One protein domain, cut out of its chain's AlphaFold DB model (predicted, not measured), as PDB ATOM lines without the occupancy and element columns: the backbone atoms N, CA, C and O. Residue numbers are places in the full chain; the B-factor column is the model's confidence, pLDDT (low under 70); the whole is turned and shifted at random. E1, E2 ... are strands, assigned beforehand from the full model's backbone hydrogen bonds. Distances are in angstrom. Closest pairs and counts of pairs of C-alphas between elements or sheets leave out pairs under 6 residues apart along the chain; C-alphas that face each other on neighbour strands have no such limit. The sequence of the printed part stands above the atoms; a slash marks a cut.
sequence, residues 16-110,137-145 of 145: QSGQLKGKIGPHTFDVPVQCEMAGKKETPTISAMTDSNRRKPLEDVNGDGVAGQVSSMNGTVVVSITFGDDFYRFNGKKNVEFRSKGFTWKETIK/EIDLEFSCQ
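Overview. This is residues 16 to 110 and 137 to 145 of the 145 residues of an uncharacterized protein of Alcaligenaceae bacterium (UniProt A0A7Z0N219). One antiparallel sheet is curled like part of a barrel and bent back on itself: a folded sheet, in which two leaves face each other, E6, E5, E4 and E3 on one side and E1, E8 and E7 on the other, with E2 as the hinge. It is not closed, for its two edge strands, E6 and E7, stay only just apart. The printed part has 104 residues with eight named strands, E1 to E8 along the chain, and no named helix; the class is all strand, and the order across the sheet is E6, E5, E4, E3, E2, E1, E8, E7. E1 to E6 form a meander, each strand the antiparallel neighbour of the one before. The whole is compact, with a radius of gyration of the C-alphas of 12.7 A and spans of 36 by 30 by 20 A.

Arrangement. E1, residues 16 to 24, and E2, residues 27 to 38, are a hairpin, with N 20 and O 31 2.9 A apart, within hydrogen-bond range. E2 bends by 65 degrees at residue 30. E3, residues 45 to 49, forms a hairpin with E2, their directions 135 degrees apart and N 36 and O 47 at 2.8 A. E4, residues 66 to 73, is antiparallel to E3, with N 70 and O 48 at 2.9 A. E5, residues 76 to 83, is E4's next neighbour, with N 78 and O 71 at 2.8 A. E6, residues 86 to 91, is an edge strand beside E5, with N 88 and O 81 at 2.8 A. E7, residues 102 to 110, is the other edge strand and bends by 53 degrees at residue 107. E8, residues 137 to 144, is antiparallel to E7, with N 140 and O 105 at 2.8 A, and to E1, with N 21 and O 141 at 3.0 A. The two leaves have 58 pairs of C-alphas within 11 A. E6 and E7 are only just apart, at 8.5 A.

Along the chain. E1 begins at C-alpha 16, at (226.850, 147.930, 173.144), and is 24.6 A long. E2 is 29.9 A long, E3 13.1 A, E4 22.9 A, E5 23.1 A, E6 17.2 A, E7 24.3 A and E8 23.3 A. E8 ends at C-alpha 144, at (228.386, 153.873, 172.333).

Size, cuts and confidence. The C-alphas farthest apart are those of Pro 26 and Lys 40, 37.6 A. Residues 111 to 136 are not printed, and C-alphas 110 and 137 across the cut are 9.0 A apart. The link from E3 to E4, residues 50 to 65, is long. The model's mean pLDDT over the printed part is 79.3; 22 residues are under 70, among them 38 to 46 and 94 to 101.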
ATOM      1  N   GLN A  16     225.557 147.260 173.129       68.12
ATOM      2  CA  GLN A  16     226.850 147.930 173.144       68.12
ATOM      3  C   GLN A  16     227.019 148.641 174.482       68.12
ATOM      4  O   GLN A  16     226.054 149.157 175.043       68.12
ATOM      5  N   SER A  17     228.231 148.671 175.019       82.19
ATOM      6  CA  SER A  17     228.524 149.494 176.194       82.19
ATOM      7  C   SER A  17     228.786 150.931 175.762       82.19
ATOM      8  O   SER A  17     229.375 151.174 174.709       82.19
ATOM      9  N   GLY A  18     228.383 151.888 176.581       86.75
ATOM     10  CA  GLY A  18     228.589 153.303 176.326       86.75
ATOM     11  C   GLY A  18     228.867 154.091 177.595       86.75
ATOM     12  O   GLY A  18     228.867 153.543 178.696       86.75
ATOM     13  N   GLN A  19     229.052 155.396 177.419       89.06
ATOM     14  CA  GLN A  19     229.196 156.354 178.512       89.06
ATOM     15  C   GLN A  19     228.247 157.528 178.288       89.06
ATOM     16  O   GLN A  19     228.142 158.039 177.168       89.06
ATOM     17  N   LEU A  20     227.597 157.975 179.358       88.56
ATOM     18  CA  LEU A  20     226.882 159.240 179.413       88.56
ATOM     19  C   LEU A  20     227.473 160.069 180.553       88.56
ATOM     20  O   LEU A  20     227.399 159.688 181.718       88.56
ATOM     21  N   LYS A  21     228.058 161.213 180.216       91.00
ATOM     22  CA  LYS A  21     228.673 162.107 181.197       91.00
ATOM     23  C   LYS A  21     228.299 163.544 180.928       91.00
ATOM     24  O   LYS A  21     227.995 163.913 179.790       91.00
ATOM     25  N   GLY A  22     228.346 164.362 181.967       89.81
ATOM     26  CA  GLY A  22     228.043 165.763 181.803       89.81
ATOM     27  C   GLY A  22     227.656 166.499 183.063       89.81
ATOM     28  O   GLY A  22     227.896 166.059 184.189       89.81
ATOM     29  N   LYS A  23     227.043 167.657 182.830       90.00
ATOM     30  CA  LYS A  23     226.489 168.535 183.853       90.00
ATOM     31  C   LYS A  23     225.075 168.954 183.477       90.00
ATOM     32  O   LYS A  23     224.834 169.319 182.328       90.00
ATOM     33  N   ILE A  24     224.168 168.935 184.453       88.88
ATOM     34  CA  ILE A  24     222.819 169.501 184.363       88.88
ATOM     35  C   ILE A  24     222.566 170.303 185.637       88.88
ATOM     36  O   ILE A  24     222.420 169.742 186.722       88.88
ATOM     37  N   GLY A  25     222.527 171.633 185.523       86.56
ATOM     38  CA  GLY A  25     222.337 172.494 186.694       86.56
ATOM     39  C   GLY A  25     223.445 172.276 187.744       86.56
ATOM     40  O   GLY A  25     224.615 172.488 187.410       86.56
ATOM     41  N   PRO A  26     223.125 171.890 188.997       87.06
ATOM     42  CA  PRO A  26     224.129 171.600 190.027       87.06
ATOM     43  C   PRO A  26     224.742 170.192 189.913       87.06
ATOM     44  O   PRO A  26     225.755 169.921 190.555       87.06
ATOM     45  N   HIS A  27     224.153 169.305 189.110       88.56
ATOM     46  CA  HIS A  27     224.511 167.890 189.056       88.56
ATOM     47  C   HIS A  27     225.620 167.642 188.041       88.56
ATOM     48  O   HIS A  27     225.521 168.081 186.895       88.56
ATOM     49  N   THR A  28     226.667 166.929 188.455       90.06
ATOM     50  CA  THR A  28     227.726 166.406 187.574       90.06
ATOM     51  C   THR A  28     227.711 164.889 187.647       90.06
ATOM     52  O   THR A  28     227.557 164.339 188.734       90.06
ATOM     53  N   PHE A  29     227.872 164.217 186.512       87.44
ATOM     54  CA  PHE A  29     227.767 162.764 186.431       87.44
ATOM     55  C   PHE A  29     228.657 162.189 185.334       87.44
ATOM     56  O   PHE A  29     228.964 162.854 184.343       87.44
ATOM     57  N   ASP A  30     229.050 160.937 185.529       91.12
ATOM     58  CA  ASP A  30     229.811 160.136 184.579       91.12
ATOM     59  C   ASP A  30     229.417 158.671 184.780       91.12
ATOM     60  O   ASP A  30     229.904 158.011 185.697       91.12
ATOM     61  N   VAL A  31     228.458 158.196 183.983       86.56
ATOM     62  CA  VAL A  31     227.794 156.907 184.206       86.56
ATOM     63  C   VAL A  31     227.888 155.999 182.981       86.56
ATOM     64  O   VAL A  31     227.740 156.463 181.839       86.56
ATOM     65  N   PRO A  32     228.132 154.692 183.189       86.69
ATOM     66  CA  PRO A  32     228.067 153.728 182.108       86.69
ATOM     67  C   PRO A  32     226.626 153.618 181.611       86.69
ATOM     68  O   PRO A  32     225.671 153.758 182.372       86.69
ATOM     69  N   VAL A  33     226.460 153.331 180.325       85.12
ATOM     70  CA  VAL A  33     225.142 153.092 179.732       85.12
ATOM     71  C   VAL A  33     225.146 151.840 178.874       85.12
ATOM     72  O   VAL A  33     226.141 151.504 178.230       85.12
ATOM     73  N   GLN A  34     224.013 151.149 178.836       85.12
ATOM     74  CA  GLN A  34     223.779 150.059 177.895       85.12
ATOM     75  C   GLN A  34     223.068 150.602 176.665       85.12
ATOM     76  O   GLN A  34     221.918 151.029 176.747       85.12
ATOM     77  N   CYS A  35     223.769 150.599 175.536       81.88
ATOM     78  CA  CYS A  35     223.285 151.053 174.247       81.88
ATOM     79  C   CYS A  35     222.595 149.932 173.474       81.88
ATOM     80  O   CYS A  35     223.121 148.833 173.303       81.88
ATOM     81  N   GLU A  36     221.456 150.266 172.894       79.38
ATOM     82  CA  GLU A  36     220.728 149.439 171.951       79.38
ATOM     83  C   GLU A  36     220.478 150.240 170.689       79.38
ATOM     84  O   GLU A  36     219.768 151.249 170.701       79.38
ATOM     85  N   MET A  37     221.073 149.778 169.594       73.56
ATOM     86  CA  MET A  37     220.878 150.368 168.279       73.56
ATOM     87  C   MET A  37     219.824 149.568 167.518       73.56
ATOM     88  O   MET A  37     219.995 148.378 167.254       73.56
ATOM     89  N   ALA A  38     218.738 150.231 167.137       67.12
ATOM     90  CA  ALA A  38     217.688 149.677 166.294       67.12
ATOM     91  C   ALA A  38     217.463 150.563 165.059       67.12
ATOM     92  O   ALA A  38     217.638 151.778 165.105       67.12
ATOM     93  N   GLY A  39     217.047 149.958 163.943       58.03
ATOM     94  CA  GLY A  39     216.709 150.671 162.704       58.03
ATOM     95  C   GLY A  39     217.717 150.495 161.561       58.03
ATOM     96  O   GLY A  39     218.805 149.946 161.726       58.03
ATOM     97  N   LYS A  40     217.325 150.926 160.354       48.78
ATOM     98  CA  LYS A  40     218.208 150.954 159.174       48.78
ATOM     99  C   LYS A  40     219.207 152.113 159.314       48.78
ATOM    100  O   LYS A  40     218.896 153.112 159.951       48.78
ATOM    101  N   LYS A  41     220.379 151.993 158.670       53.25
ATOM    102  CA  LYS A  41     221.529 152.929 158.733       53.25
ATOM    103  C   LYS A  41     221.204 154.429 158.565       53.25
ATOM    104  O   LYS A  41     222.032 155.250 158.929       53.25
ATOM    105  N   GLU A  42     220.040 154.780 158.022       49.94
ATOM    106  CA  GLU A  42     219.628 156.161 157.732       49.94
ATOM    107  C   GLU A  42     218.913 156.860 158.906       49.94
ATOM    108  O   GLU A  42     218.921 158.086 158.970       49.94
ATOM    109  N   THR A  43     218.341 156.116 159.864       54.75
ATOM    110  CA  THR A  43     217.673 156.671 161.060       54.75
ATOM    111  C   THR A  43     217.932 155.802 162.300       54.75
ATOM    112  O   THR A  43     217.008 155.186 162.841       54.75
ATOM    113  N   PRO A  44     219.193 155.703 162.765       56.62
ATOM    114  CA  PRO A  44     219.521 154.885 163.927       56.62
ATOM    115  C   PRO A  44     218.753 155.383 165.156       56.62
ATOM    116  O   PRO A  44     218.914 156.524 165.589       56.62
ATOM    117  N   THR A  45     217.920 154.509 165.716       62.62
ATOM    118  CA  THR A  45     217.341 154.695 167.043       62.62
ATOM    119  C   THR A  45     218.339 154.144 168.038       62.62
ATOM    120  O   THR A  45     218.550 152.935 168.089       62.62
ATOM    121  N   ILE A  46     218.985 155.026 168.793       67.75
ATOM    122  CA  ILE A  46     219.793 154.607 169.937       67.75
ATOM    123  C   ILE A  46     218.932 154.779 171.167       67.75
ATOM    124  O   ILE A  46     218.452 155.882 171.392       67.75
ATOM    125  N   SER A  47     218.736 153.706 171.927       72.12
ATOM    126  CA  SER A  47     218.305 153.782 173.317       72.12
ATOM    127  C   SER A  47     219.520 153.487 174.178       72.12
ATOM    128  O   SER A  47     220.159 152.464 173.967       72.12
ATOM    129  N   ALA A  48     219.847 154.348 175.131       70.62
ATOM    130  CA  ALA A  48     220.866 154.045 176.122       70.62
ATOM    131  C   ALA A  48     220.303 154.247 177.515       70.62
ATOM    132  O   ALA A  48     219.630 155.250 177.744       70.62
ATOM    133  N   MET A  49     220.538 153.292 178.407       78.38
ATOM    134  CA  MET A  49     220.037 153.345 179.777       78.38
ATOM    135  C   MET A  49     221.203 153.235 180.757       78.38
ATOM    136  O   MET A  49     222.077 152.393 180.548       78.38
ATOM    137  N   THR A  50     221.222 154.074 181.795       74.44
ATOM    138  CA  THR A  50     222.190 153.947 182.907       74.44
ATOM    139  C   THR A  50     221.894 152.698 183.740       74.44
ATOM    140  O   THR A  50     222.804 152.048 184.250       74.44
ATOM    141  N   ASP A  51     220.623 152.289 183.755       72.69
ATOM    142  CA  ASP A  51     220.142 151.053 184.351       72.69
ATOM    143  C   ASP A  51     219.567 150.098 183.293       72.69
ATOM    144  O   ASP A  51     218.720 150.466 182.480       72.69
ATOM    145  N   SER A  52     219.981 148.830 183.317       64.56
ATOM    146  CA  SER A  52     219.484 147.796 182.392       64.56
ATOM    147  C   SER A  52     217.991 147.441 182.555       64.56
ATOM    148  O   SER A  52     217.454 146.627 181.791       64.56
ATOM    149  N   ASN A  53     217.274 148.041 183.511       70.69
ATOM    150  CA  ASN A  53     215.843 147.832 183.699       70.69
ATOM    151  C   ASN A  53     214.972 148.560 182.658       70.69
ATOM    152  O   ASN A  53     214.359 149.599 182.914       70.69
ATOM    153  N   ARG A  54     214.778 147.925 181.497       64.31
ATOM    154  CA  ARG A  54     213.925 148.449 180.410       64.31
ATOM    155  C   ARG A  54     212.478 148.764 180.799       64.31
ATOM    156  O   ARG A  54     211.817 149.520 180.090       64.31
ATOM    157  N   ARG A  55     211.938 148.151 181.860       72.50
ATOM    158  CA  ARG A  55     210.555 148.414 182.303       72.50
ATOM    159  C   ARG A  55     210.441 149.731 183.058       72.50
ATOM    160  O   ARG A  55     209.358 150.310 183.084       72.50
ATOM    161  N   LYS A  56     211.536 150.174 183.674       75.44
ATOM    162  CA  LYS A  56     211.607 151.386 184.483       75.44
ATOM    163  C   LYS A  56     212.962 152.081 184.272       75.44
ATOM    164  O   LYS A  56     213.762 152.145 185.194       75.44
ATOM    165  N   PRO A  57     213.220 152.620 183.070       72.38
ATOM    166  CA  PRO A  57     214.535 153.153 182.689       72.38
ATOM    167  C   PRO A  57     214.944 154.439 183.435       72.38
ATOM    168  O   PRO A  57     216.019 154.971 183.193       72.38
ATOM    169  N   LEU A  58     214.064 154.963 184.296       82.19
ATOM    170  CA  LEU A  58     214.278 156.145 185.134       82.19
ATOM    171  C   LEU A  58     214.242 155.806 186.634       82.19
ATOM    172  O   LEU A  58     214.206 156.715 187.460       82.19
ATOM    173  N   GLU A  59     214.199 154.518 186.982       82.88
ATOM    174  CA  GLU A  59     214.394 154.038 188.350       82.88
ATOM    175  C   GLU A  59     215.871 153.678 188.518       82.88
ATOM    176  O   GLU A  59     216.420 152.944 187.700       82.88
ATOM    177  N   ASP A  60     216.498 154.209 189.564       82.44
ATOM    178  CA  ASP A  60     217.882 153.909 189.928       82.44
ATOM    179  C   ASP A  60     217.929 152.558 190.662       82.44
ATOM    180  O   ASP A  60     217.815 152.492 191.888       82.44
ATOM    181  N   VAL A  61     217.983 151.453 189.910       81.44
ATOM    182  CA  VAL A  61     218.008 150.092 190.480       81.44
ATOM    183  C   VAL A  61     219.427 149.710 190.903       81.44
ATOM    184  O   VAL A  61     219.594 148.900 191.819       81.44
ATOM    185  N   ASN A  62     220.447 150.271 190.252       78.19
ATOM    186  CA  ASN A  62     221.851 150.006 190.559       78.19
ATOM    187  C   ASN A  62     222.359 150.780 191.805       78.19
ATOM    188  O   ASN A  62     223.354 150.357 192.400       78.19
ATOM    189  N   GLY A  63     221.654 151.835 192.234       80.12
ATOM    190  CA  GLY A  63     221.937 152.625 193.434       80.12
ATOM    191  C   GLY A  63     223.076 153.635 193.281       80.12
ATOM    192  O   GLY A  63     223.706 153.979 194.285       80.12
ATOM    193  N   ASP A  64     223.386 154.077 192.060       79.00
ATOM    194  CA  ASP A  64     224.461 155.038 191.770       79.00
ATOM    195  C   ASP A  64     224.023 156.512 191.877       79.00
ATOM    196  O   ASP A  64     224.847 157.426 191.764       79.00
ATOM    197  N   GLY A  65     222.741 156.748 192.165       84.56
ATOM    198  CA  GLY A  65     222.128 158.062 192.295       84.56
ATOM    199  C   GLY A  65     221.663 158.667 190.969       84.56
ATOM    200  O   GLY A  65     221.169 159.801 190.987       84.56
ATOM    201  N   VAL A  66     221.813 157.964 189.837       87.44
ATOM    202  CA  VAL A  66     221.534 158.470 188.486       87.44
ATOM    203  C   VAL A  66     220.791 157.440 187.626       87.44
ATOM    204  O   VAL A  66     221.348 156.480 187.096       87.44
ATOM    205  N   ALA A  67     219.529 157.731 187.315       88.25
ATOM    206  CA  ALA A  67     218.765 156.954 186.339       88.25
ATOM    207  C   ALA A  67     218.538 157.768 185.067       88.25
ATOM    208  O   ALA A  67     217.973 158.855 185.122       88.25
ATOM    209  N   GLY A  68     218.959 157.272 183.907       86.88
ATOM    210  CA  GLY A  68     218.898 158.033 182.667       86.88
ATOM    211  C   GLY A  68     218.575 157.189 181.451       86.88
ATOM    212  O   GLY A  68     219.066 156.075 181.296       86.88
ATOM    213  N   GLN A  69     217.793 157.775 180.547       87.69
ATOM    214  CA  GLN A  69     217.523 157.264 179.217       87.69
ATOM    215  C   GLN A  69     217.888 158.306 178.157       87.69
ATOM    216  O   GLN A  69     217.382 159.431 178.148       87.69
ATOM    217  N   VAL A  70     218.705 157.893 177.196       86.69
ATOM    218  CA  VAL A  70     218.939 158.614 175.943       86.69
ATOM    219  C   VAL A  70     218.159 157.909 174.846       86.69
ATOM    220  O   VAL A  70     218.244 156.693 174.723       86.69
ATOM    221  N   SER A  71     217.419 158.660 174.034       82.75
ATOM    222  CA  SER A  71     216.782 158.154 172.820       82.75
ATOM    223  C   SER A  71     217.072 159.061 171.627       82.75
ATOM    224  O   SER A  71     217.154 160.276 171.776       82.75
ATOM    225  N   SER A  72     217.231 158.492 170.434       77.69
ATOM    226  CA  SER A  72     217.255 159.253 169.177       77.69
ATOM    227  C   SER A  72     216.142 158.752 168.272       77.69
ATOM    228  O   SER A  72     216.066 157.558 168.007       77.69
ATOM    229  N   MET A  73     215.264 159.634 167.798       69.94
ATOM    230  CA  MET A  73     214.224 159.282 166.829       69.94
ATOM    231  C   MET A  73     214.176 160.342 165.731       69.94
ATOM    232  O   MET A  73     214.034 161.530 166.013       69.94
ATOM    233  N   ASN A  74     214.311 159.921 164.469       70.50
ATOM    234  CA  ASN A  74     214.322 160.817 163.302       70.50
ATOM    235  C   ASN A  74     215.334 161.980 163.425       70.50
ATOM    236  O   ASN A  74     215.039 163.112 163.046       70.50
ATOM    237  N   GLY A  75     216.509 161.714 164.006       69.56
ATOM    238  CA  GLY A  75     217.568 162.712 164.205       69.56
ATOM    239  C   GLY A  75     217.337 163.679 165.371       69.56
ATOM    240  O   GLY A  75     218.155 164.568 165.584       69.56
ATOM    241  N   THR A  76     216.252 163.522 166.136       78.12
ATOM    242  CA  THR A  76     216.022 164.276 167.374       78.12
ATOM    243  C   THR A  76     216.483 163.451 168.564       78.12
ATOM    244  O   THR A  76     215.989 162.344 168.775       78.12
ATOM    245  N   VAL A  77     217.406 164.004 169.350       83.50
ATOM    246  CA  VAL A  77     217.857 163.416 170.617       83.50
ATOM    247  C   VAL A  77     216.871 163.780 171.719       83.50
ATOM    248  O   VAL A  77     216.428 164.919 171.806       83.50
ATOM    249  N   VAL A  78     216.537 162.836 172.585       86.12
ATOM    250  CA  VAL A  78     215.781 163.072 173.812       86.12
ATOM    251  C   VAL A  78     216.569 162.459 174.958       86.12
ATOM    252  O   VAL A  78     216.875 161.268 174.931       86.12
ATOM    253  N   VAL A  79     216.884 163.269 175.962       88.19
ATOM    254  CA  VAL A  79     217.551 162.836 177.193       88.19
ATOM    255  C   VAL A  79     216.553 162.991 178.329       88.19
ATOM    256  O   VAL A  79     215.990 164.068 178.502       88.19
ATOM    257  N   SER A  80     216.303 161.920 179.072       90.00
ATOM    258  CA  SER A  80     215.553 161.945 180.331       90.00
ATOM    259  C   SER A  80     216.466 161.408 181.421       90.00
ATOM    260  O   SER A  80     217.065 160.359 181.219       90.00
ATOM    261  N   ILE A  81     216.620 162.121 182.529       89.44
ATOM    262  CA  ILE A  81     217.559 161.752 183.591       89.44
ATOM    263  C   ILE A  81     217.038 162.199 184.950       89.44
ATOM    264  O   ILE A  81     216.418 163.256 185.068       89.44
ATOM    265  N   THR A  82     217.304 161.382 185.956       89.56
ATOM    266  CA  THR A  82     216.891 161.565 187.338       89.56
ATOM    267  C   THR A  82     218.129 161.579 188.232       89.56
ATOM    268  O   THR A  82     218.980 160.702 188.095       89.56
ATOM    269  N   PHE A  83     218.204 162.545 189.149       88.56
ATOM    270  CA  PHE A  83     219.190 162.624 190.232       88.56
ATOM    271  C   PHE A  83     218.447 162.627 191.569       88.56
ATOM    272  O   PHE A  83     217.928 163.663 191.986       88.56
ATOM    273  N   GLY A  84     218.345 161.476 192.236       85.94
ATOM    274  CA  GLY A  84     217.465 161.343 193.404       85.94
ATOM    275  C   GLY A  84     216.010 161.697 193.060       85.94
ATOM    276  O   GLY A  84     215.380 160.990 192.279       85.94
ATOM    277  N   ASP A  85     215.493 162.797 193.614       84.69
ATOM    278  CA  ASP A  85     214.128 163.289 193.351       84.69
ATOM    279  C   ASP A  85     214.043 164.286 192.176       84.69
ATOM    280  O   ASP A  85     212.946 164.618 191.713       84.69
ATOM    281  N   ASP A  86     215.180 164.784 191.678       86.38
ATOM    282  CA  ASP A  86     215.211 165.751 190.582       86.38
ATOM    283  C   ASP A  86     215.071 165.043 189.232       86.38
ATOM    284  O   ASP A  86     215.914 164.229 188.862       86.38
ATOM    285  N   PHE A  87     214.047 165.401 188.455       88.06
ATOM    286  CA  PHE A  87     213.824 164.877 187.107       88.06
ATOM    287  C   PHE A  87     214.056 165.944 186.034       88.06
ATOM    288  O   PHE A  87     213.499 167.042 186.094       88.06
ATOM    289  N   TYR A  88     214.805 165.576 184.995       87.62
ATOM    290  CA  TYR A  88     215.097 166.420 183.844       87.62
ATOM    291  C   TYR A  88     214.755 165.709 182.539       87.62
ATOM    292  O   TYR A  88     215.104 164.546 182.332       87.62
ATOM    293  N   ARG A  89     214.126 166.436 181.609       88.31
ATOM    294  CA  ARG A  89     213.887 165.960 180.243       88.31
ATOM    295  C   ARG A  89     214.192 167.041 179.222       88.31
ATOM    296  O   ARG A  89     213.561 168.094 179.209       88.31
ATOM    297  N   PHE A  90     215.095 166.732 178.300       86.12
ATOM    298  CA  PHE A  90     215.551 167.656 177.271       86.12
ATOM    299  C   PHE A  90     215.375 167.060 175.878       86.12
ATOM    300  O   PHE A  90     215.701 165.899 175.638       86.12
ATOM    301  N   ASN A  91     214.891 167.883 174.948       86.25
ATOM    302  CA  ASN A  91     214.816 167.547 173.529       86.25
ATOM    303  C   ASN A  91     215.908 168.312 172.778       86.25
ATOM    304  O   ASN A  91     215.917 169.545 172.776       86.25
ATOM    305  N   GLY A  92     216.815 167.575 172.152       77.69
ATOM    306  CA  GLY A  92     217.869 168.097 171.302       77.69
ATOM    307  C   GLY A  92     217.275 168.895 170.152       77.69
ATOM    308  O   GLY A  92     216.361 168.446 169.460       77.69
ATOM    309  N   LYS A  93     217.795 170.102 169.945       76.38
ATOM    310  CA  LYS A  93     217.471 170.911 168.768       76.38
ATOM    311  C   LYS A  93     218.152 170.329 167.524       76.38
ATOM    312  O   LYS A  93     219.034 169.481 167.618       76.38
ATOM    313  N   LYS A  94     217.780 170.832 166.339       65.31
ATOM    314  CA  LYS A  94     218.310 170.380 165.032       65.31
ATOM    315  C   LYS A  94     219.845 170.398 164.909       65.31
ATOM    316  O   LYS A  94     220.375 169.790 163.991       65.31
ATOM    317  N   ASN A  95     220.542 171.124 165.780       64.31
ATOM    318  CA  ASN A  95     221.998 171.254 165.808       64.31
ATOM    319  C   ASN A  95     222.704 170.250 166.737       64.31
ATOM    320  O   ASN A  95     223.929 170.280 166.807       64.31
ATOM    321  N   VAL A  96     221.976 169.382 167.447       66.56
ATOM    322  CA  VAL A  96     222.589 168.260 168.170       66.56
ATOM    323  C   VAL A  96     222.910 167.175 167.147       66.56
ATOM    324  O   VAL A  96     222.049 166.391 166.750       66.56
ATOM    325  N   GLU A  97     224.146 167.181 166.651       64.88
ATOM    326  CA  GLU A  97     224.596 166.230 165.638       64.88
ATOM    327  C   GLU A  97     224.800 164.850 166.276       64.88
ATOM    328  O   GLU A  97     225.785 164.597 166.972       64.88
ATOM    329  N   PHE A  98     223.853 163.945 166.037       64.88
ATOM    330  CA  PHE A  98     223.995 162.547 166.412       64.88
ATOM    331  C   PHE A  98     224.929 161.849 165.423       64.88
ATOM    332  O   PHE A  98     224.549 161.521 164.298       64.88
ATOM    333  N   ARG A  99     226.179 161.642 165.828       67.00
ATOM    334  CA  ARG A  99     227.161 160.886 165.049       67.00
ATOM    335  C   ARG A  99     226.973 159.396 165.318       67.00
ATOM    336  O   ARG A  99     226.401 158.997 166.327       67.00
ATOM    337  N   SER A 100     227.495 158.548 164.434       61.31
ATOM    338  CA  SER A 100     227.336 157.081 164.502       61.31
ATOM    339  C   SER A 100     227.788 156.429 165.815       61.31
ATOM    340  O   SER A 100     227.462 155.270 166.046       61.31
ATOM    341  N   LYS A 101     228.525 157.158 166.661       68.94
ATOM    342  CA  LYS A 101     229.016 156.704 167.964       68.94
ATOM    343  C   LYS A 101     228.512 157.528 169.148       68.94
ATOM    344  O   LYS A 101     228.956 157.246 170.248       68.94
ATOM    345  N   GLY A 102     227.645 158.528 168.952       78.75
ATOM    346  CA  GLY A 102     227.133 159.367 170.040       78.75
ATOM    347  C   GLY A 102     226.925 160.842 169.682       78.75
ATOM    348  O   GLY A 102     226.866 161.198 168.507       78.75
ATOM    349  N   PHE A 103     226.814 161.714 170.688       84.19
ATOM    350  CA  PHE A 103     226.642 163.160 170.500       84.19
ATOM    351  C   PHE A 103     227.373 163.964 171.575       84.19
ATOM    352  O   PHE A 103     227.685 163.464 172.654       84.19
ATOM    353  N   THR A 104     227.590 165.242 171.275       86.25
ATOM    354  CA  THR A 104     227.926 166.262 172.271       86.25
ATOM    355  C   THR A 104     226.847 167.334 172.238       86.25
ATOM    356  O   THR A 104     226.370 167.708 171.164       86.25
ATOM    357  N   TRP A 105     226.412 167.796 173.404       86.56
ATOM    358  CA  TRP A 105     225.368 168.806 173.510       86.56
ATOM    359  C   TRP A 105     225.686 169.784 174.627       86.56
ATOM    360  O   TRP A 105     225.634 169.443 175.803       86.56
ATOM    361  N   LYS A 106     225.969 171.024 174.228       88.44
ATOM    362  CA  LYS A 106     226.160 172.147 175.135       88.44
ATOM    363  C   LYS A 106     225.127 173.227 174.864       88.44
ATOM    364  O   LYS A 106     225.067 173.757 173.755       88.44
ATOM    365  N   GLU A 107     224.302 173.542 175.852       87.44
ATOM    366  CA  GLU A 107     223.243 174.541 175.716       87.44
ATOM    367  C   GLU A 107     222.823 175.112 177.074       87.44
ATOM    368  O   GLU A 107     222.946 174.468 178.110       87.44
ATOM    369  N   THR A 108     222.289 176.332 177.067       85.88
ATOM    370  CA  THR A 108     221.558 176.884 178.206       85.88
ATOM    371  C   THR A 108     220.062 176.691 177.987       85.88
ATOM    372  O   THR A 108     219.471 177.309 177.096       85.88
ATOM    373  N   ILE A 109     219.439 175.862 178.817       82.50
ATOM    374  CA  ILE A 109     218.001 175.605 178.790       82.50
ATOM    375  C   ILE A 109     217.310 176.537 179.776       82.50
ATOM    376  O   ILE A 109     217.722 176.678 180.926       82.50
ATOM    377  N   LYS A 110     216.256 177.193 179.292       82.56
ATOM    378  CA  LYS A 110     215.402 178.092 180.063       82.56
ATOM    379  C   LYS A 110     214.032 177.445 180.202       82.56
ATOM    380  O   LYS A 110     213.331 177.304 179.199       82.56
ATOM    381  N   GLU A 137     222.565 175.105 182.632       85.50
ATOM    382  CA  GLU A 137     223.555 174.714 181.648       85.50
ATOM    383  C   GLU A 137     223.513 173.198 181.526       85.50
ATOM    384  O   GLU A 137     223.568 172.490 182.537       85.50
ATOM    385  N   ILE A 138     223.406 172.730 180.289       86.62
ATOM    386  CA  ILE A 138     223.652 171.345 179.938       86.62
ATOM    387  C   ILE A 138     224.967 171.269 179.172       86.62
ATOM    388  O   ILE A 138     225.226 172.075 178.275       86.62
ATOM    389  N   ASP A 139     225.806 170.321 179.562       89.00
ATOM    390  CA  ASP A 139     227.035 169.951 178.865       89.00
ATOM    391  C   ASP A 139     227.104 168.430 178.908       89.00
ATOM    392  O   ASP A 139     227.408 167.860 179.951       89.00
ATOM    393  N   LEU A 140     226.667 167.785 177.831       88.31
ATOM    394  CA  LEU A 140     226.454 166.347 177.752       88.31
ATOM    395  C   LEU A 140     227.359 165.750 176.685       88.31
ATOM    396  O   LEU A 140     227.369 166.206 175.539       88.31
ATOM    397  N   GLU A 141     228.040 164.672 177.038       88.12
ATOM    398  CA  GLU A 141     228.736 163.801 176.104       88.12
ATOM    399  C   GLU A 141     228.165 162.392 176.235       88.12
ATOM    400  O   GLU A 141     228.089 161.820 177.324       88.12
ATOM    401  N   PHE A 142     227.758 161.839 175.101       86.81
ATOM    402  CA  PHE A 142     227.225 160.494 174.995       86.81
ATOM    403  C   PHE A 142     228.038 159.706 173.979       86.81
ATOM    404  O   PHE A 142     228.323 160.222 172.894       86.81
ATOM    405  N   SER A 143     228.361 158.453 174.297       85.88
ATOM    406  CA  SER A 143     229.010 157.541 173.357       85.88
ATOM    407  C   SER A 143     228.554 156.086 173.493       85.88
ATOM    408  O   SER A 143     228.247 155.653 174.597       85.88
ATOM    409  N   CYS A 144     228.553 155.336 172.385       83.12
ATOM    410  CA  CYS A 144     228.386 153.873 172.333       83.12
ATOM    411  C   CYS A 144     229.578 153.232 171.606       83.12
ATOM    412  O   CYS A 144     230.052 153.780 170.600       83.12
ATOM    413  N   GLN A 145     230.051 152.082 172.098       77.62
ATOM    414  CA  GLN A 145     231.208 151.337 171.581       77.62
ATOM    415  C   GLN A 145     230.832 149.942 171.088       77.62
ATOM    416  O   GLN A 145     230.083 149.228 171.785       77.62
TER     417      GLN A 145